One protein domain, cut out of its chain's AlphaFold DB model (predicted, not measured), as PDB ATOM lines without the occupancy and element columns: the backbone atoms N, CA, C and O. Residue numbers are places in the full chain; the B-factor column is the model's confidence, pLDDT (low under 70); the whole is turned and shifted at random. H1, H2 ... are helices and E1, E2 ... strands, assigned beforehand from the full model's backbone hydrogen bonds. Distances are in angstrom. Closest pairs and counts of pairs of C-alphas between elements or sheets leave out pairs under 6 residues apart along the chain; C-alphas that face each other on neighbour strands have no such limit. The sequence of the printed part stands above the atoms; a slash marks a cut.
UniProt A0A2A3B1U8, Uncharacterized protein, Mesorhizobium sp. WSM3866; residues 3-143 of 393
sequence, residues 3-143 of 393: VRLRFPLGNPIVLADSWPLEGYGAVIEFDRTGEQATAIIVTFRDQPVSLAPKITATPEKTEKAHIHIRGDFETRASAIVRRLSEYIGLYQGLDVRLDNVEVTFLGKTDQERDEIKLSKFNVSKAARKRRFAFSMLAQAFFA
ATOM      1  N   VAL A   3     -14.975  36.573 403.734       79.06
ATOM      2  CA  VAL A   3     -14.240  37.842 403.710       79.06
ATOM      3  C   VAL A   3     -15.190  38.917 403.210       79.06
ATOM      4  O   VAL A   3     -15.641  38.842 402.066       79.06
ATOM      5  N   ARG A   4     -15.515  39.898 404.063       85.19
ATOM      6  CA  ARG A   4     -16.429  40.995 403.725       85.19
ATOM      7  C   ARG A   4     -15.682  42.315 403.638       85.19
ATOM      8  O   ARG A   4     -15.013  42.724 404.584       85.19
ATOM      9  N   LEU A   5     -15.835  42.994 402.511       85.75
ATOM     10  CA  LEU A   5     -15.283  44.318 402.268       85.75
ATOM     11  C   LEU A   5     -16.434  45.286 402.050       85.75
ATOM     12  O   LEU A   5     -17.318  45.036 401.233       85.75
ATOM     13  N   ARG A   6     -16.436  46.380 402.802       87.31
ATOM     14  CA  ARG A   6     -17.466  47.408 402.751       87.31
ATOM     15  C   ARG A   6     -16.887  48.666 402.121       87.31
ATOM     16  O   ARG A   6     -15.920  49.229 402.625       87.31
ATOM     17  N   PHE A   7     -17.533  49.113 401.054       85.00
ATOM     18  CA  PHE A   7     -17.189  50.293 400.275       85.00
ATOM     19  C   PHE A   7     -18.230  51.379 400.548       85.00
ATOM     20  O   PHE A   7     -19.362  51.269 400.062       85.00
ATOM     21  N   PRO A   8     -17.905  52.401 401.356       83.31
ATOM     22  CA  PRO A   8     -18.823  53.493 401.633       83.31
ATOM     23  C   PRO A   8     -19.189  54.239 400.351       83.31
ATOM     24  O   PRO A   8     -18.325  54.583 399.541       83.31
ATOM     25  N   LEU A   9     -20.474  54.543 400.194       84.44
ATOM     26  CA  LEU A   9     -20.912  55.508 399.196       84.44
ATOM     27  C   LEU A   9     -20.555  56.903 399.707       84.44
ATOM     28  O   LEU A   9     -20.794  57.218 400.877       84.44
ATOM     29  N   GLY A  10     -20.001  57.752 398.842       74.75
ATOM     30  CA  GLY A  10     -19.721  59.139 399.196       74.75
ATOM     31  C   GLY A  10     -20.994  59.892 399.578       74.75
ATOM     32  O   GLY A  10     -20.950  60.725 400.484       74.75
ATOM     33  N   ASN A  11     -22.132  59.492 398.992       77.44
ATOM     34  CA  ASN A  11     -23.470  59.977 399.317       77.44
ATOM     35  C   ASN A  11     -24.480  58.817 399.389       77.44
ATOM     36  O   ASN A  11     -24.473  57.961 398.502       77.44
ATOM     37  N   PRO A  12     -25.395  58.788 400.379       82.50
ATOM     38  CA  PRO A  12     -26.442  57.774 400.422       82.50
ATOM     39  C   PRO A  12     -27.341  57.816 399.184       82.50
ATOM     40  O   PRO A  12     -27.781  58.888 398.753       82.50
ATOM     41  N   ILE A  13     -27.673  56.638 398.658       89.12
ATOM     42  CA  ILE A  13     -28.609  56.484 397.541       89.12
ATOM     43  C   ILE A  13     -29.941  55.914 398.025       89.12
ATOM     44  O   ILE A  13     -30.013  55.221 399.040       89.12
ATOM     45  N   VAL A  14     -31.008  56.207 397.288       88.50
ATOM     46  CA  VAL A  14     -32.342  55.659 397.527       88.50
ATOM     47  C   VAL A  14     -32.561  54.467 396.611       88.50
ATOM     48  O   VAL A  14     -32.557  54.592 395.387       88.50
ATOM     49  N   LEU A  15     -32.785  53.319 397.225       90.12
ATOM     50  CA  LEU A  15     -32.910  52.027 396.596       90.12
ATOM     51  C   LEU A  15     -34.161  51.337 397.150       90.12
ATOM     52  O   LEU A  15     -34.197  50.892 398.299       90.12
ATOM     53  N   ALA A  16     -35.220  51.304 396.335       88.88
ATOM     54  CA  ALA A  16     -36.521  50.797 396.767       88.88
ATOM     55  C   ALA A  16     -36.447  49.308 397.129       88.88
ATOM     56  O   ALA A  16     -36.987  48.894 398.155       88.88
ATOM     57  N   ASP A  17     -35.717  48.519 396.344       91.44
ATOM     58  CA  ASP A  17     -35.535  47.084 396.540       91.44
ATOM     59  C   ASP A  17     -34.063  46.696 396.393       91.44
ATOM     60  O   ASP A  17     -33.314  47.395 395.728       91.44
ATOM     61  N   SER A  18     -33.633  45.608 397.020       92.69
ATOM     62  CA  SER A  18     -32.277  45.082 396.858       92.69
ATOM     63  C   SER A  18     -32.186  43.678 397.430       92.69
ATOM     64  O   SER A  18     -32.710  43.417 398.517       92.69
ATOM     65  N   TRP A  19     -31.440  42.816 396.761       94.19
ATOM     66  CA  TRP A  19     -31.124  41.465 397.214       94.19
ATOM     67  C   TRP A  19     -29.715  41.080 396.739       94.19
ATOM     68  O   TRP A  19     -29.140  41.809 395.929       94.19
ATOM     69  N   PRO A  20     -29.125  39.989 397.250       95.69
ATOM     70  CA  PRO A  20     -27.758  39.627 396.896       95.69
ATOM     71  C   PRO A  20     -27.573  39.379 395.391       95.69
ATOM     72  O   PRO A  20     -28.412  38.756 394.733       95.69
ATOM     73  N   LEU A  21     -26.456  39.851 394.842       95.88
ATOM     74  CA  LEU A  21     -26.047  39.614 393.458       95.88
ATOM     75  C   LEU A  21     -24.806  38.729 393.446       95.88
ATOM     76  O   LEU A  21     -23.789  39.103 394.023       95.88
ATOM     77  N   GLU A  22     -24.875  37.565 392.807       94.44
ATOM     78  CA  GLU A  22     -23.752  36.624 392.755       94.44
ATOM     79  C   GLU A  22     -23.053  36.658 391.387       94.44
ATOM     80  O   GLU A  22     -23.673  36.453 390.343       94.44
ATOM     81  N   GLY A  23     -21.743  36.906 391.397       90.56
ATOM     82  CA  GLY A  23     -20.895  37.050 390.206       90.56
ATOM     83  C   GLY A  23     -19.445  37.338 390.599       90.56
ATOM     84  O   GLY A  23     -19.173  37.638 391.760       90.56
ATOM     85  N   TYR A  24     -18.486  37.205 389.680       88.44
ATOM     86  CA  TYR A  24     -17.043  37.380 389.944       88.44
ATOM     87  C   TYR A  24     -16.465  36.469 391.051       88.44
ATOM     88  O   TYR A  24     -15.444  36.777 391.679       88.44
ATOM     89  N   GLY A  25     -17.138  35.352 391.345       90.31
ATOM     90  CA  GLY A  25     -16.820  34.509 392.504       90.31
ATOM     91  C   GLY A  25     -17.057  35.197 393.857       90.31
ATOM     92  O   GLY A  25     -16.466  34.795 394.859       90.31
ATOM     93  N   ALA A  26     -17.889  36.238 393.888       93.69
ATOM     94  CA  ALA A  26     -18.262  37.010 395.064       93.69
ATOM     95  C   ALA A  26     -19.781  37.241 395.110       93.69
ATOM     96  O   ALA A  26     -20.524  36.920 394.179       93.69
ATOM     97  N   VAL A  27     -20.242  37.809 396.220       95.50
ATOM     98  CA  VAL A  27     -21.617  38.275 396.385       95.50
ATOM     99  C   VAL A  27     -21.608  39.754 396.727       95.50
ATOM    100  O   VAL A  27     -20.927  40.151 397.673       95.50
ATOM    101  N   ILE A  28     -22.362  40.556 395.977       95.19
ATOM    102  CA  ILE A  28     -22.591  41.967 396.278       95.19
ATOM    103  C   ILE A  28     -23.927  42.153 396.984       95.19
ATOM    104  O   ILE A  28     -24.957  41.640 396.548       95.19
ATOM    105  N   GLU A  29     -23.909  42.961 398.037       95.38
ATOM    106  CA  GLU A  29     -25.087  43.435 398.755       95.38
ATOM    107  C   GLU A  29     -24.989  44.950 398.989       95.38
ATOM    108  O   GLU A  29     -23.901  45.524 399.005       95.38
ATOM    109  N   PHE A  30     -26.128  45.613 399.195       93.31
ATOM    110  CA  PHE A  30     -26.166  47.023 399.587       93.31
ATOM    111  C   PHE A  30     -26.450  47.132 401.086       93.31
ATOM    112  O   PHE A  30     -27.486  46.664 401.561       93.31
ATOM    113  N   ASP A  31     -25.544  47.776 401.823       91.00
ATOM    114  CA  ASP A  31     -25.715  48.092 403.243       91.00
ATOM    115  C   ASP A  31     -26.757  49.202 403.387       91.00
ATOM    116  O   ASP A  31     -26.493  50.369 403.056       91.00
ATOM    117  N   ARG A  32     -27.965  48.838 403.823       87.06
ATOM    118  CA  ARG A  32     -29.122  49.733 403.783       87.06
ATOM    119  C   ARG A  32     -29.946  49.739 405.061       87.06
ATOM    120  O   ARG A  32     -30.155  48.715 405.701       87.06
ATOM    121  N   THR A  33     -30.515  50.906 405.356       82.62
ATOM    122  CA  THR A  33     -31.581  51.089 406.348       82.62
ATOM    123  C   THR A  33     -32.827  51.605 405.629       82.62
ATOM    124  O   THR A  33     -32.848  52.720 405.103       82.62
ATOM    125  N   GLY A  34     -33.873  50.779 405.554       85.00
ATOM    126  CA  GLY A  34     -35.056  51.075 404.739       85.00
ATOM    127  C   GLY A  34     -34.720  51.133 403.243       85.00
ATOM    128  O   GLY A  34     -34.195  50.171 402.680       85.00
ATOM    129  N   GLU A  35     -35.036  52.255 402.591       87.56
ATOM    130  CA  GLU A  35     -34.643  52.511 401.194       87.56
ATOM    131  C   GLU A  35     -33.274  53.194 401.068       87.56
ATOM    132  O   GLU A  35     -32.820  53.424 399.957       87.56
ATOM    133  N   GLN A  36     -32.608  53.575 402.159       88.50
ATOM    134  CA  GLN A  36     -31.338  54.298 402.062       88.50
ATOM    135  C   GLN A  36     -30.167  53.323 402.119       88.50
ATOM    136  O   GLN A  36     -29.933  52.713 403.161       88.50
ATOM    137  N   ALA A  37     -29.431  53.201 401.016       90.19
ATOM    138  CA  ALA A  37     -28.177  52.462 400.955       90.19
ATOM    139  C   ALA A  37     -26.992  53.409 401.187       90.19
ATOM    140  O   ALA A  37     -26.955  54.518 400.651       90.19
ATOM    141  N   THR A  38     -26.034  52.970 402.000       88.12
ATOM    142  CA  THR A  38     -24.884  53.780 402.443       88.12
ATOM    143  C   THR A  38     -23.538  53.163 402.086       88.12
ATOM    144  O   THR A  38     -22.526  53.861 402.103       88.12
ATOM    145  N   ALA A  39     -23.509  51.874 401.757       89.69
ATOM    146  CA  ALA A  39     -22.309  51.192 401.303       89.69
ATOM    147  C   ALA A  39     -22.657  50.015 400.389       89.69
ATOM    148  O   ALA A  39     -23.779  49.506 400.398       89.69
ATOM    149  N   ILE A  40     -21.659  49.575 399.633       93.31
ATOM    150  CA  ILE A  40     -21.665  48.321 398.886       93.31
ATOM    151  C   ILE A  40     -20.825  47.322 399.682       93.31
ATOM    152  O   ILE A  40     -19.716  47.641 400.106       93.31
ATOM    153  N   ILE A  41     -21.352  46.128 399.918       93.69
ATOM    154  CA  ILE A  41     -20.656  45.040 400.602       93.69
ATOM    155  C   ILE A  41     -20.310  43.987 399.561       93.69
ATOM    156  O   ILE A  41     -21.197  43.473 398.888       93.69
ATOM    157  N   VAL A  42     -19.032  43.640 399.463       92.75
ATOM    158  CA  VAL A  42     -18.545  42.511 398.669       92.75
ATOM    159  C   VAL A  42     -18.159  41.390 399.621       92.75
ATOM    160  O   VAL A  42     -17.332  41.585 400.511       92.75
ATOM    161  N   THR A  43     -18.747  40.214 399.430       92.12
ATOM    162  CA  THR A  43     -18.485  39.024 400.240       92.12
ATOM    163  C   THR A  43     -17.884  37.918 399.381       92.12
ATOM    164  O   THR A  43     -18.540  37.407 398.474       92.12
ATOM    165  N   PHE A  44     -16.668  37.484 399.710       89.81
ATOM    166  CA  PHE A  44     -16.112  36.220 399.221       89.81
ATOM    167  C   PHE A  44     -16.463  35.122 400.221       89.81
ATOM    168  O   PHE A  44     -15.970  35.129 401.353       89.81
ATOM    169  N   ARG A  45     -17.347  34.204 399.824       88.81
ATOM    170  CA  ARG A  45     -17.808  33.101 400.678       88.81
ATOM    171  C   ARG A  45     -16.819  31.937 400.658       88.81
ATOM    172  O   ARG A  45     -16.074  31.773 399.694       88.81
ATOM    173  N   ASP A  46     -16.818  31.152 401.731       86.81
ATOM    174  CA  ASP A  46     -16.153  29.842 401.815       86.81
ATOM    175  C   ASP A  46     -14.653  29.837 401.463       86.81
ATOM    176  O   ASP A  46     -14.101  28.865 400.952       86.81
ATOM    177  N   GLN A  47     -13.954  30.922 401.799       82.38
ATOM    178  CA  GLN A  47     -12.514  31.044 401.589       82.38
ATOM    179  C   GLN A  47     -11.718  30.168 402.576       82.38
ATOM    180  O   GLN A  47     -12.119  30.032 403.742       82.38
ATOM    181  N   PRO A  48     -10.565  29.602 402.170       80.06
ATOM    182  CA  PRO A  48      -9.683  28.867 403.072       80.06
ATOM    183  C   PRO A  48      -9.197  29.730 404.243       80.06
ATOM    184  O   PRO A  48      -8.726  30.847 404.045       80.06
ATOM    185  N   VAL A  49      -9.219  29.188 405.465       75.19
ATOM    186  CA  VAL A  49      -8.736  29.886 406.680       75.19
ATOM    187  C   VAL A  49      -7.245  30.245 406.586       75.19
ATOM    188  O   VAL A  49      -6.787  31.197 407.205       75.19
ATOM    189  N   SER A  50      -6.476  29.546 405.745       75.44
ATOM    190  CA  SER A  50      -5.069  29.863 405.468       75.44
ATOM    191  C   SER A  50      -4.834  31.257 404.870       75.44
ATOM    192  O   SER A  50      -3.690  31.724 404.888       75.44
ATOM    193  N   LEU A  51      -5.881  31.893 404.329       72.50
ATOM    194  CA  LEU A  51      -5.858  33.256 403.794       72.50
ATOM    195  C   LEU A  51      -6.205  34.322 404.849       72.50
ATOM    196  O   LEU A  51      -6.149  35.510 404.547       72.50
ATOM    197  N   ALA A  52      -6.558  33.933 406.080       70.44
ATOM    198  CA  ALA A  52      -6.789  34.887 407.161       70.44
ATOM    199  C   ALA A  52      -5.497  35.665 407.490       70.44
ATOM    200  O   ALA A  52      -4.399  35.098 407.367       70.44
ATOM    201  N   PRO A  53      -5.596  36.936 407.930       69.44
ATOM    202  CA  PRO A  53      -4.434  37.695 408.364       69.44
ATOM    203  C   PRO A  53      -3.676  36.955 409.466       69.44
ATOM    204  O   PRO A  53      -4.274  36.475 410.429       69.44
ATOM    205  N   LYS A  54      -2.350  36.870 409.339       70.00
ATOM    206  CA  LYS A  54      -1.498  36.293 410.383       70.00
ATOM    207  C   LYS A  54      -0.765  37.393 411.122       70.00
ATOM    208  O   LYS A  54      -0.053  38.183 410.505       70.00
ATOM    209  N   ILE A  55      -0.906  37.403 412.439       67.75
ATOM    210  CA  ILE A  55      -0.111  38.254 413.318       67.75
ATOM    211  C   ILE A  55       1.126  37.453 413.713       67.75
ATOM    212  O   ILE A  55       1.016  36.393 414.325       67.75
ATOM    213  N   THR A  56       2.303  37.948 413.353       68.06
ATOM    214  CA  THR A  56       3.566  37.422 413.879       68.06
ATOM    215  C   THR A  56       4.073  38.391 414.933       68.06
ATOM    216  O   THR A  56       4.390  39.538 414.614       68.06
ATOM    217  N   ALA A  57       4.115  37.943 416.189       59.38
ATOM    218  CA  ALA A  57       4.746  38.693 417.265       59.38
ATOM    219  C   ALA A  57       6.265  38.498 417.185       59.38
ATOM    220  O   ALA A  57       6.744  37.363 417.210       59.38
ATOM    221  N   THR A  58       7.021  39.589 417.087       57.25
ATOM    222  CA  THR A  58       8.472  39.559 417.280       57.25
ATOM    223  C   THR A  58       8.770  39.454 418.786       57.25
ATOM    224  O   THR A  58       8.145  40.164 419.575       57.25
ATOM    225  N   PRO A  59       9.679  38.561 419.231       56.28
ATOM    226  CA  PRO A  59       9.969  38.369 420.658       56.28
ATOM    227  C   PRO A  59      10.638  39.575 421.343       56.28
ATOM    228  O   PRO A  59      10.734  39.606 422.571       56.28
ATOM    229  N   GLU A  60      11.120  40.562 420.583       55.88
ATOM    230  CA  GLU A  60      11.785  41.747 421.119       55.88
ATOM    231  C   GLU A  60      10.779  42.866 421.416       55.88
ATOM    232  O   GLU A  60       9.981  43.263 420.570       55.88
ATOM    233  N   LYS A  61      10.825  43.382 422.653       52.00
ATOM    234  CA  LYS A  61       9.841  44.279 423.297       52.00
ATOM    235  C   LYS A  61       9.656  45.671 422.654       52.00
ATOM    236  O   LYS A  61       9.109  46.559 423.305       52.00
ATOM    237  N   THR A  62      10.088  45.891 421.417       55.22
ATOM    238  CA  THR A  62      10.130  47.224 420.792       55.22
ATOM    239  C   THR A  62       9.562  47.315 419.377       55.22
ATOM    240  O   THR A  62       9.347  48.436 418.920       55.22
ATOM    241  N   GLU A  63       9.237  46.211 418.698       53.88
ATOM    242  CA  GLU A  63       8.617  46.276 417.365       53.88
ATOM    243  C   GLU A  63       7.106  46.009 417.385       53.88
ATOM    244  O   GLU A  63       6.596  45.124 418.073       53.88
ATOM    245  N   LYS A  64       6.371  46.827 416.621       54.12
ATOM    246  CA  LYS A  64       4.919  46.713 416.437       54.12
ATOM    247  C   LYS A  64       4.621  45.417 415.677       54.12
ATOM    248  O   LYS A  64       5.254  45.148 414.665       54.12
ATOM    249  N   ALA A  65       3.645  44.642 416.150       56.28
ATOM    250  CA  ALA A  65       3.240  43.381 415.532       56.28
ATOM    251  C   ALA A  65       3.038  43.510 414.007       56.28
ATOM    252  O   ALA A  65       2.350  44.420 413.542       56.28
ATOM    253  N   HIS A  66       3.601  42.574 413.237       50.97
ATOM    254  CA  HIS A  66       3.437  42.539 411.784       50.97
ATOM    255  C   HIS A  66       2.177  41.753 411.409       50.97
ATOM    256  O   HIS A  66       2.068  40.555 411.689       50.97
ATOM    257  N   ILE A  67       1.231  42.430 410.754       54.75
ATOM    258  CA  ILE A  67       0.026  41.816 410.191       54.75
ATOM    259  C   ILE A  67       0.324  41.429 408.743       54.75
ATOM    260  O   ILE A  67       0.491  42.286 407.880       54.75
ATOM    261  N   HIS A  68       0.366  40.129 408.468       54.41
ATOM    262  CA  HIS A  68       0.486  39.600 407.116       54.41
ATOM    263  C   HIS A  68      -0.911  39.350 406.552       54.41
ATOM    264  O   HIS A  68      -1.543  38.349 406.897       54.41
ATOM    265  N   ILE A  69      -1.388  40.238 405.682       60.75
ATOM    266  CA  ILE A  69      -2.622  40.028 404.917       60.75
ATOM    267  C   ILE A  69      -2.289  39.108 403.736       60.75
ATOM    268  O   ILE A  69      -1.348  39.368 402.989       60.75
ATOM    269  N   ARG A  70      -3.016  37.995 403.594       61.09
ATOM    270  CA  ARG A  70      -2.825  37.021 402.510       61.09
ATOM    271  C   ARG A  70      -4.028  37.054 401.568       61.09
ATOM    272  O   ARG A  70      -5.165  37.019 402.023       61.09
ATOM    273  N   GLY A  71      -3.764  37.063 400.264       65.25
ATOM    274  CA  GLY A  71      -4.785  37.146 399.214       65.25
ATOM    275  C   GLY A  71      -4.933  38.550 398.622       65.25
ATOM    276  O   GLY A  71      -4.405  39.521 399.152       65.25
ATOM    277  N   ASP A  72      -5.655  38.637 397.509       79.81
ATOM    278  CA  ASP A  72      -5.885  39.845 396.705       79.81
ATOM    279  C   ASP A  72      -7.339  40.349 396.818       79.81
ATOM    280  O   ASP A  72      -7.853  41.028 395.927       79.81
ATOM    281  N   PHE A  73      -8.024  40.005 397.916       79.81
ATOM    282  CA  PHE A  73      -9.453  40.276 398.110       79.81
ATOM    283  C   PHE A  73      -9.808  41.758 397.990       79.81
ATOM    284  O   PHE A  73     -10.835  42.082 397.403       79.81
ATOM    285  N   GLU A  74      -8.964  42.650 398.508       78.69
ATOM    286  CA  GLU A  74      -9.154  44.098 398.389       78.69
ATOM    287  C   GLU A  74      -9.050  44.561 396.939       78.69
ATOM    288  O   GLU A  74      -9.943  45.251 396.451       78.69
ATOM    289  N   THR A  75      -8.016  44.121 396.220       81.12
ATOM    290  CA  THR A  75      -7.825  44.440 394.802       81.12
ATOM    291  C   THR A  75      -8.992  43.927 393.961       81.12
ATOM    292  O   THR A  75      -9.543  44.675 393.153       81.12
ATOM    293  N   ARG A  76      -9.421  42.680 394.184       87.94
ATOM    294  CA  ARG A  76     -10.552  42.067 393.474       87.94
ATOM    295  C   ARG A  76     -11.873  42.752 393.797       87.94
ATOM    296  O   ARG A  76     -12.611  43.093 392.881       87.94
ATOM    297  N   ALA A  77     -12.175  42.989 395.072       85.56
ATOM    298  CA  ALA A  77     -13.404  43.668 395.469       85.56
ATOM    299  C   ALA A  77     -13.444  45.115 394.963       85.56
ATOM    300  O   ALA A  77     -14.473  45.550 394.452       85.56
ATOM    301  N   SER A  78     -12.318  45.828 395.020       85.12
ATOM    302  CA  SER A  78     -12.202  47.179 394.467       85.12
ATOM    303  C   SER A  78     -12.408  47.180 392.957       85.12
ATOM    304  O   SER A  78     -13.094  48.055 392.444       85.12
ATOM    305  N   ALA A  79     -11.876  46.187 392.235       88.75
ATOM    306  CA  ALA A  79     -12.116  46.042 390.801       88.75
ATOM    307  C   ALA A  79     -13.599  45.792 390.487       88.75
ATOM    308  O   ALA A  79     -14.136  46.431 389.586       88.75
ATOM    309  N   ILE A  80     -14.271  44.931 391.256       92.19
ATOM    310  CA  ILE A  80     -15.708  44.652 391.114       92.19
ATOM    311  C   ILE A  80     -16.539  45.928 391.336       92.19
ATOM    312  O   ILE A  80     -17.372  46.288 390.505       92.19
ATOM    313  N   VAL A  81     -16.306  46.639 392.444       89.62
ATOM    314  CA  VAL A  81     -17.062  47.855 392.786       89.62
ATOM    315  C   VAL A  81     -16.755  49.001 391.826       89.62
ATOM    316  O   VAL A  81     -17.661  49.748 391.450       89.62
ATOM    317  N   ARG A  82     -15.502  49.121 391.376       89.62
ATOM    318  CA  ARG A  82     -15.106  50.079 390.344       89.62
ATOM    319  C   ARG A  82     -15.831  49.794 389.030       89.62
ATOM    320  O   ARG A  82     -16.466  50.702 388.515       89.62
ATOM    321  N   ARG A  83     -15.840  48.545 388.552       91.31
ATOM    322  CA  ARG A  83     -16.555  48.149 387.323       91.31
ATOM    323  C   ARG A  83     -18.046  48.452 387.397       91.31
ATOM    324  O   ARG A  83     -18.592  49.053 386.477       91.31
ATOM    325  N   LEU A  84     -18.688  48.114 388.517       92.12
ATOM    326  CA  LEU A  84     -20.078  48.495 388.776       92.12
ATOM    327  C   LEU A  84     -20.270  50.018 388.660       92.12
ATOM    328  O   LEU A  84     -21.197  50.478 387.998       92.12
ATOM    329  N   SER A  85     -19.389  50.796 389.290       89.31
ATOM    330  CA  SER A  85     -19.471  52.261 389.290       89.31
ATOM    331  C   SER A  85     -19.238  52.857 387.901       89.31
ATOM    332  O   SER A  85     -19.923  53.806 387.534       89.31
ATOM    333  N   GLU A  86     -18.331  52.286 387.108       90.62
ATOM    334  CA  GLU A  86     -18.041  52.724 385.741       90.62
ATOM    335  C   GLU A  86     -19.230  52.474 384.804       90.62
ATOM    336  O   GLU A  86     -19.634  53.391 384.092       90.62
ATOM    337  N   TYR A  87     -19.856  51.291 384.844       91.56
ATOM    338  CA  TYR A  87     -21.060  51.016 384.046       91.56
ATOM    339  C   TYR A  87     -22.230  51.916 384.435       91.56
ATOM    340  O   TYR A  87     -22.910  52.468 383.573       91.56
ATOM    341  N   ILE A  88     -22.444  52.126 385.735       90.12
ATOM    342  CA  ILE A  88     -23.460  53.075 386.201       90.12
ATOM    343  C   ILE A  88     -23.130  54.497 385.745       90.12
ATOM    344  O   ILE A  88     -24.022  55.211 385.277       90.12
ATOM    345  N   GLY A  89     -21.847  54.862 385.793       85.31
ATOM    346  CA  GLY A  89     -21.310  56.138 385.345       85.31
ATOM    347  C   GLY A  89     -21.641  56.480 383.895       85.31
ATOM    348  O   GLY A  89     -21.791  57.663 383.608       85.31
ATOM    349  N   LEU A  90     -21.890  55.503 383.015       87.88
ATOM    350  CA  LEU A  90     -22.343  55.757 381.638       87.88
ATOM    351  C   LEU A  90     -23.687  56.507 381.579       87.88
ATOM    352  O   LEU A  90     -23.894  57.331 380.696       87.88
ATOM    353  N   TYR A  91     -24.571  56.298 382.559       80.25
ATOM    354  CA  TYR A  91     -25.844  57.020 382.675       80.25
ATOM    355  C   TYR A  91     -25.803  58.122 383.724       80.25
ATOM    356  O   TYR A  91     -26.280  59.234 383.506       80.25
ATOM    357  N   GLN A  92     -25.247  57.825 384.899       75.31
ATOM    358  CA  GLN A  92     -25.281  58.703 386.068       75.31
ATOM    359  C   GLN A  92     -24.153  58.355 387.039       75.31
ATOM    360  O   GLN A  92     -23.878  57.189 387.287       75.31
ATOM    361  N   GLY A  93     -23.507  59.359 387.634       70.19
ATOM    362  CA  GLY A  93     -22.423  59.098 388.583       70.19
ATOM    363  C   GLY A  93     -22.900  58.346 389.834       70.19
ATOM    364  O   GLY A  93     -23.909  58.724 390.446       70.19
ATOM    365  N   LEU A  94     -22.144  57.326 390.238       75.69
ATOM    366  CA  LEU A  94     -22.233  56.673 391.543       75.69
ATOM    367  C   LEU A  94     -20.949  56.986 392.317       75.69
ATOM    368  O   LEU A  94     -19.876  56.504 391.972       75.69
ATOM    369  N   ASP A  95     -21.066  57.820 393.345       74.50
ATOM    370  CA  ASP A  95     -19.932  58.234 394.171       74.50
ATOM    371  C   ASP A  95     -19.604  57.128 395.182       74.50
ATOM    372  O   ASP A  95     -20.311  56.957 396.182       74.50
ATOM    373  N   VAL A  96     -18.561  56.346 394.896       69.44
ATOM    374  CA  VAL A  96     -18.060  55.276 395.766       69.44
ATOM    375  C   VAL A  96     -16.644  55.600 396.214       69.44
ATOM    376  O   VAL A  96     -15.760  55.851 395.398       69.44
ATOM    377  N   ARG A  97     -16.396  55.537 397.526       71.62
ATOM    378  CA  ARG A  97     -15.070  55.791 398.096       71.62
ATOM    379  C   ARG A  97     -14.222  54.527 398.035       71.62
ATOM    380  O   ARG A  97     -14.170  53.766 398.998       71.62
ATOM    381  N   LEU A  98     -13.568  54.317 396.895       64.75
ATOM    382  CA  LEU A  98     -12.694  53.162 396.667       64.75
ATOM    383  C   LEU A  98     -11.442  53.170 397.564       64.75
ATOM    384  O   LEU A  98     -10.948  52.099 397.888       64.75
ATOM    385  N   ASP A  99     -10.997  54.339 398.038       52.12
ATOM    386  CA  ASP A  99      -9.783  54.481 398.867       52.12
ATOM    387  C   ASP A  99     -10.031  54.309 400.384       52.12
ATOM    388  O   ASP A  99      -9.101  54.378 401.182       52.12
ATOM    389  N   ASN A 100     -11.286  54.106 400.806       53.91
ATOM    390  CA  ASN A 100     -11.684  53.949 402.214       53.91
ATOM    391  C   ASN A 100     -12.408  52.610 402.430       53.91
ATOM    392  O   ASN A 100     -13.583  52.576 402.808       53.91
ATOM    393  N   VAL A 101     -11.723  51.502 402.147       54.72
ATOM    394  CA  VAL A 101     -12.293  50.153 402.254       54.72
ATOM    395  C   VAL A 101     -12.293  49.684 403.711       54.72
ATOM    396  O   VAL A 101     -11.247  49.490 404.325       54.72
ATOM    397  N   GLU A 102     -13.478  49.455 404.277       58.50
ATOM    398  CA  GLU A 102     -13.620  48.805 405.583       58.50
ATOM    399  C   GLU A 102     -13.612  47.280 405.385       58.50
ATOM    400  O   GLU A 102     -14.603  46.693 404.947       58.50
ATOM    401  N   VAL A 103     -12.506  46.612 405.722       54.31
ATOM    402  CA  VAL A 103     -12.418  45.142 405.693       54.31
ATOM    403  C   VAL A 103     -12.862  44.581 407.041       54.31
ATOM    404  O   VAL A 103     -12.290  44.911 408.077       54.31
ATOM    405  N   THR A 104     -13.891  43.730 407.044       57.94
ATOM    406  CA  THR A 104     -14.390  43.061 408.255       57.94
ATOM    407  C   THR A 104     -14.328  41.545 408.082       57.94
ATOM    408  O   THR A 104     -14.947  40.982 407.177       57.94
ATOM    409  N   PHE A 105     -13.608  40.873 408.978       51.84
ATOM    410  CA  PHE A 105     -13.602  39.414 409.087       51.84
ATOM    411  C   PHE A 105     -14.698  38.999 410.068       51.84
ATOM    412  O   PHE A 105     -14.725  39.480 411.198       51.84
ATOM    413  N   LEU A 106     -15.623  38.142 409.635       53.25
ATOM    414  CA  LEU A 106     -16.685  37.628 410.500       53.25
ATOM    415  C   LEU A 106     -16.386  36.174 410.863       53.25
ATOM    416  O   LEU A 106     -16.397  35.295 409.998       53.25
ATOM    417  N   GLY A 107     -16.134  35.940 412.151       46.72
ATOM    418  CA  GLY A 107     -16.092  34.604 412.738       46.72
ATOM    419  C   GLY A 107     -17.460  33.926 412.680       46.72
ATOM    420  O   GLY A 107     -18.500  34.584 412.767       46.72
ATOM    421  N   LYS A 108     -17.472  32.602 412.515       43.72
ATOM    422  CA  LYS A 108     -18.694  31.787 412.489       43.72
ATOM    423  C   LYS A 108     -19.160  31.378 413.903       43.72
ATOM    424  O   LYS A 108     -20.258  30.841 414.017       43.72
ATOM    425  N   THR A 109     -18.396  31.656 414.966       55.31
ATOM    426  CA  THR A 109     -18.691  31.265 416.365       55.31
ATOM    427  C   THR A 109     -18.586  32.428 417.367       55.31
ATOM    428  O   THR A 109     -17.923  33.426 417.095       55.31
ATOM    429  N   ASP A 110     -19.236  32.312 418.538       55.38
ATOM    430  CA  ASP A 110     -19.224  33.345 419.598       55.38
ATOM    431  C   ASP A 110     -17.821  33.642 420.139       55.38
ATOM    432  O   ASP A 110     -17.500  34.791 420.422       55.38
ATOM    433  N   GLN A 111     -16.949  32.635 420.168       51.91
ATOM    434  CA  GLN A 111     -15.562  32.769 420.607       51.91
ATOM    435  C   GLN A 111     -14.703  33.606 419.635       51.91
ATOM    436  O   GLN A 111     -13.742  34.238 420.055       51.91
ATOM    437  N   GLU A 112     -15.066  33.665 418.347       47.03
ATOM    438  CA  GLU A 112     -14.363  34.458 417.322       47.03
ATOM    439  C   GLU A 112     -14.833  35.927 417.275       47.03
ATOM    440  O   GLU A 112     -14.195  36.763 416.633       47.03
ATOM    441  N   ARG A 113     -15.955  36.261 417.932       53.88
ATOM    442  CA  ARG A 113     -16.507  37.627 417.978       53.88
ATOM    443  C   ARG A 113     -15.829  38.513 419.031       53.88
ATOM    444  O   ARG A 113     -15.723  39.718 418.810       53.88
ATOM    445  N   ASP A 114     -15.339  37.930 420.125       53.88
ATOM    446  CA  ASP A 114     -14.791  38.655 421.287       53.88
ATOM    447  C   ASP A 114     -13.399  39.286 421.052       53.88
ATOM    448  O   ASP A 114     -12.926  40.097 421.853       53.88
ATOM    449  N   GLU A 115     -12.739  38.980 419.930       49.91
ATOM    450  CA  GLU A 115     -11.387  39.467 419.610       49.91
ATOM    451  C   GLU A 115     -11.354  40.769 418.771       49.91
ATOM    452  O   GLU A 115     -10.277  41.300 418.489       49.91
ATOM    453  N   ILE A 116     -12.505  41.342 418.392       39.53
ATOM    454  CA  ILE A 116     -12.593  42.457 417.424       39.53
ATOM    455  C   ILE A 116     -12.946  43.787 418.129       39.53
ATOM    456  O   ILE A 116     -14.078  43.999 418.550       39.53
ATOM    457  N   LYS A 117     -11.973  44.710 418.260       41.06
ATOM    458  CA  LYS A 117     -12.014  45.847 419.218       41.06
ATOM    459  C   LYS A 117     -12.269  47.275 418.683       41.06
ATOM    460  O   LYS A 117     -12.014  48.226 419.418       41.06
ATOM    461  N   LEU A 118     -12.786  47.505 417.472       30.53
ATOM    462  CA  LEU A 118     -13.162  48.880 417.070       30.53
ATOM    463  C   LEU A 118     -14.314  48.940 416.054       30.53
ATOM    464  O   LEU A 118     -14.262  48.300 415.009       30.53
ATOM    465  N   SER A 119     -15.348  49.735 416.364       35.16
ATOM    466  CA  SER A 119     -16.692  49.661 415.762       35.16
ATOM    467  C   SER A 119     -17.185  50.949 415.068       35.16
ATOM    468  O   SER A 119     -18.375  51.249 415.112       35.16
ATOM    469  N   LYS A 120     -16.292  51.636 414.333       33.16
ATOM    470  CA  LYS A 120     -16.554  52.726 413.349       33.16
ATOM    471  C   LYS A 120     -16.736  54.166 413.869       33.16
ATOM    472  O   LYS A 120     -17.236  54.404 414.962       33.16
ATOM    473  N   PHE A 121     -16.384  55.130 413.003       27.09
ATOM    474  CA  PHE A 121     -16.700  56.568 413.074       27.09
ATOM    475  C   PHE A 121     -16.952  57.106 411.652       27.09
ATOM    476  O   PHE A 121     -16.277  56.687 410.716       27.09
ATOM    477  N   ASN A 122     -17.912  58.020 411.469       30.05
ATOM    478  CA  ASN A 122     -18.191  58.654 410.175       30.05
ATOM    479  C   ASN A 122     -18.724  60.084 410.352       30.05
ATOM    480  O   ASN A 122     -19.497  60.349 411.270       30.05
ATOM    481  N   VAL A 123     -18.362  60.981 409.428       25.47
ATOM    482  CA  VAL A 123     -18.886  62.355 409.310       25.47
ATOM    483  C   VAL A 123     -19.393  62.541 407.881       25.47
ATOM    484  O   VAL A 123     -18.664  62.260 406.931       25.47
ATOM    485  N   SER A 124     -20.628  63.020 407.710       34.59
ATOM    486  CA  SER A 124     -21.202  63.314 406.392       34.59
ATOM    487  C   SER A 124     -21.678  64.764 406.290       34.59
ATOM    488  O   SER A 124     -22.202  65.341 407.242       34.59
ATOM    489  N   LYS A 125     -21.493  65.359 405.105       32.75
ATOM    490  CA  LYS A 125     -22.231  66.548 404.661       32.75
ATOM    491  C   LYS A 125     -23.502  66.084 403.953       32.75
ATOM    492  O   LYS A 125     -23.502  65.055 403.281       32.75
ATOM    493  N   ALA A 126     -24.581  66.844 404.107       37.44
ATOM    494  CA  ALA A 126     -25.854  66.552 403.463       37.44
ATOM    495  C   ALA A 126     -25.708  66.626 401.937       37.44
ATOM    496  O   ALA A 126     -25.444  67.691 401.381       37.44
ATOM    497  N   ALA A 127     -25.902  65.492 401.274       52.28
ATOM    498  CA  ALA A 127     -25.901  65.394 399.827       52.28
ATOM    499  C   ALA A 127     -27.276  65.033 399.282       52.28
ATOM    500  O   ALA A 127     -28.125  64.441 399.958       52.28
ATOM    501  N   ARG A 128     -27.497  65.417 398.026       54.34
ATOM    502  CA  ARG A 128     -28.751  65.211 397.306       54.34
ATOM    503  C   ARG A 128     -28.993  63.708 397.134       54.34
ATOM    504  O   ARG A 128     -28.194  63.014 396.514       54.34
ATOM    505  N   LYS A 129     -30.105  63.210 397.680       65.00
ATOM    506  CA  LYS A 129     -30.481  61.789 397.630       65.00
ATOM    507  C   LYS A 129     -30.766  61.369 396.182       65.00
ATOM    508  O   LYS A 129     -31.797  61.751 395.631       65.00
ATOM    509  N   ARG A 130     -29.865  60.600 395.560       78.44
ATOM    510  CA  ARG A 130     -30.054  60.037 394.208       78.44
ATOM    511  C   ARG A 130     -30.817  58.717 394.295       78.44
ATOM    512  O   ARG A 130     -30.504  57.903 395.159       78.44
ATOM    513  N   ARG A 131     -31.817  58.501 393.436       84.62
ATOM    514  CA  ARG A 131     -32.613  57.261 393.401       84.62
ATOM    515  C   ARG A 131     -32.146  56.375 392.250       84.62
ATOM    516  O   ARG A 131     -32.024  56.858 391.133       84.62
ATOM    517  N   PHE A 132     -31.948  55.090 392.524       87.44
ATOM    518  CA  PHE A 132     -31.572  54.094 391.522       87.44
ATOM    519  C   PHE A 132     -32.620  52.981 391.461       87.44
ATOM    520  O   PHE A 132     -33.136  52.540 392.492       87.44
ATOM    521  N   ALA A 133     -32.918  52.509 390.251       89.62
ATOM    522  CA  ALA A 133     -33.596  51.232 390.077       89.62
ATOM    523  C   ALA A 133     -32.598  50.107 390.377       89.62
ATOM    524  O   ALA A 133     -31.480  50.110 389.862       89.62
ATOM    525  N   PHE A 134     -32.990  49.133 391.197       91.44
ATOM    526  CA  PHE A 134     -32.094  48.030 391.545       91.44
ATOM    527  C   PHE A 134     -31.715  47.168 390.343       91.44
ATOM    528  O   PHE A 134     -30.570  46.744 390.240       91.44
ATOM    529  N   SER A 135     -32.641  46.978 389.401       91.12
ATOM    530  CA  SER A 135     -32.371  46.275 388.146       91.12
ATOM    531  C   SER A 135     -31.209  46.901 387.380       91.12
ATOM    532  O   SER A 135     -30.365  46.171 386.887       91.12
ATOM    533  N   MET A 136     -31.107  48.233 387.360       91.38
ATOM    534  CA  MET A 136     -30.010  48.946 386.704       91.38
ATOM    535  C   MET A 136     -28.662  48.659 387.381       91.38
ATOM    536  O   MET A 136     -27.675  48.401 386.698       91.38
ATOM    537  N   LEU A 137     -28.622  48.652 388.720       92.94
ATOM    538  CA  LEU A 137     -27.425  48.288 389.492       92.94
ATOM    539  C   LEU A 137     -27.038  46.819 389.271       92.94
ATOM    540  O   LEU A 137     -25.860  46.509 389.113       92.94
ATOM    541  N   ALA A 138     -28.023  45.923 389.212       93.06
ATOM    542  CA  ALA A 138     -27.797  44.510 388.949       93.06
ATOM    543  C   ALA A 138     -27.289  44.253 387.524       93.06
ATOM    544  O   ALA A 138     -26.334  43.506 387.332       93.06
ATOM    545  N   GLN A 139     -27.883  44.907 386.529       92.88
ATOM    546  CA  GLN A 139     -27.462  44.828 385.134       92.88
ATOM    547  C   GLN A 139     -26.049  45.384 384.938       92.88
ATOM    548  O   GLN A 139     -25.244  44.741 384.276       92.88
ATOM    549  N   ALA A 140     -25.715  46.515 385.568       92.62
ATOM    550  CA  ALA A 140     -24.357  47.062 385.556       92.62
ATOM    551  C   ALA A 140     -23.338  46.101 386.186       92.62
ATOM    552  O   ALA A 140     -22.253  45.909 385.644       92.62
ATOM    553  N   PHE A 141     -23.702  45.456 387.300       93.25
ATOM    554  CA  PHE A 141     -22.865  44.437 387.931       93.25
ATOM    555  C   PHE A 141     -22.582  43.261 386.988       93.25
ATOM    556  O   PHE A 141     -21.429  42.876 386.825       93.25
ATOM    557  N   PHE A 142     -23.609  42.705 386.342       93.00
ATOM    558  CA  PHE A 142     -23.413  41.570 385.437       93.00
ATOM    559  C   PHE A 142     -22.701  41.961 384.142       93.00
ATOM    560  O   PHE A 142     -21.865  41.194 383.669       93.00
ATOM    561  N   ALA A 143     -22.990  43.145 383.594       91.19
ATOM    562  CA  ALA A 143     -22.314  43.660 382.410       91.19
ATOM    563  C   ALA A 143     -20.815  43.814 382.652       91.19
ATOM    564  O   ALA A 143     -20.026  43.392 381.815       91.19
TER     565      ALA A 143
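What this domain is: This is residues 3 to 143 of the 393 residues of an uncharacterized protein of Mesorhizobium sp. WSM3866 (UniProt A0A2A3B1U8). A strongly twisted sheet of E1, E2, E3, E4, E7 and E8 forms a wall, with the long helix H1 slanting over one face and the shorter H3 on that same face. The hairpin of E5 and E6 reaches away from this body toward one end of the longest axis, and a long loop, residues 114 to 129, leads from the small helix H2 back to E8. The 141 printed residues include eight named strands and three named helices: along the chain come first the strands E1 to E6, then H1, E7, H2, E8 and H3; the class is mixed, helices and strands, and the large sheet is branched, E1 having the antiparallel neighbours E4 and E7 and the parallel neighbour E8. The whole is elongated, spanning 55 by 33 by 28 A, and only just compact, close to loose, with a radius of gyration of the C-alphas of 17.2 A.

Where its parts are: Find C-alpha 3 at (-14.240, 37.842, 403.710); there E1 begins, residues 3 to 15, 24.5 A long, and it bends by 103 degrees at residue 11. E2 is residues 21 to 23, E3 residues 26 to 33, 22.4 A, and E4 residues 36 to 44, 23.8 A. E7 is residues 102 to 106, 12.6 A, and E8 residues 130 to 132. Look next at C-alpha 73, (-9.453, 40.276, 398.110), where H1 begins, residues 73 to 89, 23.6 A. E5 is residues 54 to 56, E6 residues 66 to 68 and H2 residues 110 to 113. H3, residues 134 to 143, 14.1 A, ends at C-alpha 143, (-22.314, 43.660, 382.410).

How they stand to each other: Start at E1, with antiparallel E4 on one side, N 5 to O 42 at 2.9 A, and antiparallel E7 and parallel E8 on the other side, N 6 to O 102 and N 14 to O 130 both at 2.8 A. E2, E3 and E4 are a meander, each strand the antiparallel neighbour of the one before, with N 21 to O 28 and N 29 to O 41 at 2.9 A; with E1 they form a Greek key, a meander whose last strand pairs antiparallel with the strand before it. H1 is on this sheet at a height of 9.1 A, over E4 and only just over E1, with 3 C-alphas falling on E1; the closest C-alphas of E4 and H1, Val 42 and Ala 77, are 6.2 A apart. H3 is on the same face, over E2, its closest C-alphas there being Leu 21 and Ala 138 at 6.9 A. H1 and H3 touch, C-alphas of Leu 84 and Phe 141 being closest at 5.0 A, at a steep tilt of 64 degrees, opposite ways. H2 is only just not on the sheet, with 4 pairs of C-alphas within 10 A. E5 and E6 are an antiparallel hairpin, N 68 to O 54 at 2.8 A. Every O i to N i+4 pair is within hydrogen-bond range in H1 and H3; H2 is too short for one.

The domain as a whole: The C-alphas of Glu 60 and Tyr 91, the two farthest apart, are 55.9 A apart. The printed part has no cut; the links H1 to E7 and H2 to E8 are long. Mean pLDDT of the printed part is 74.0, and residues 53, 55 to 71, 96 and 98 to 129 are under 70.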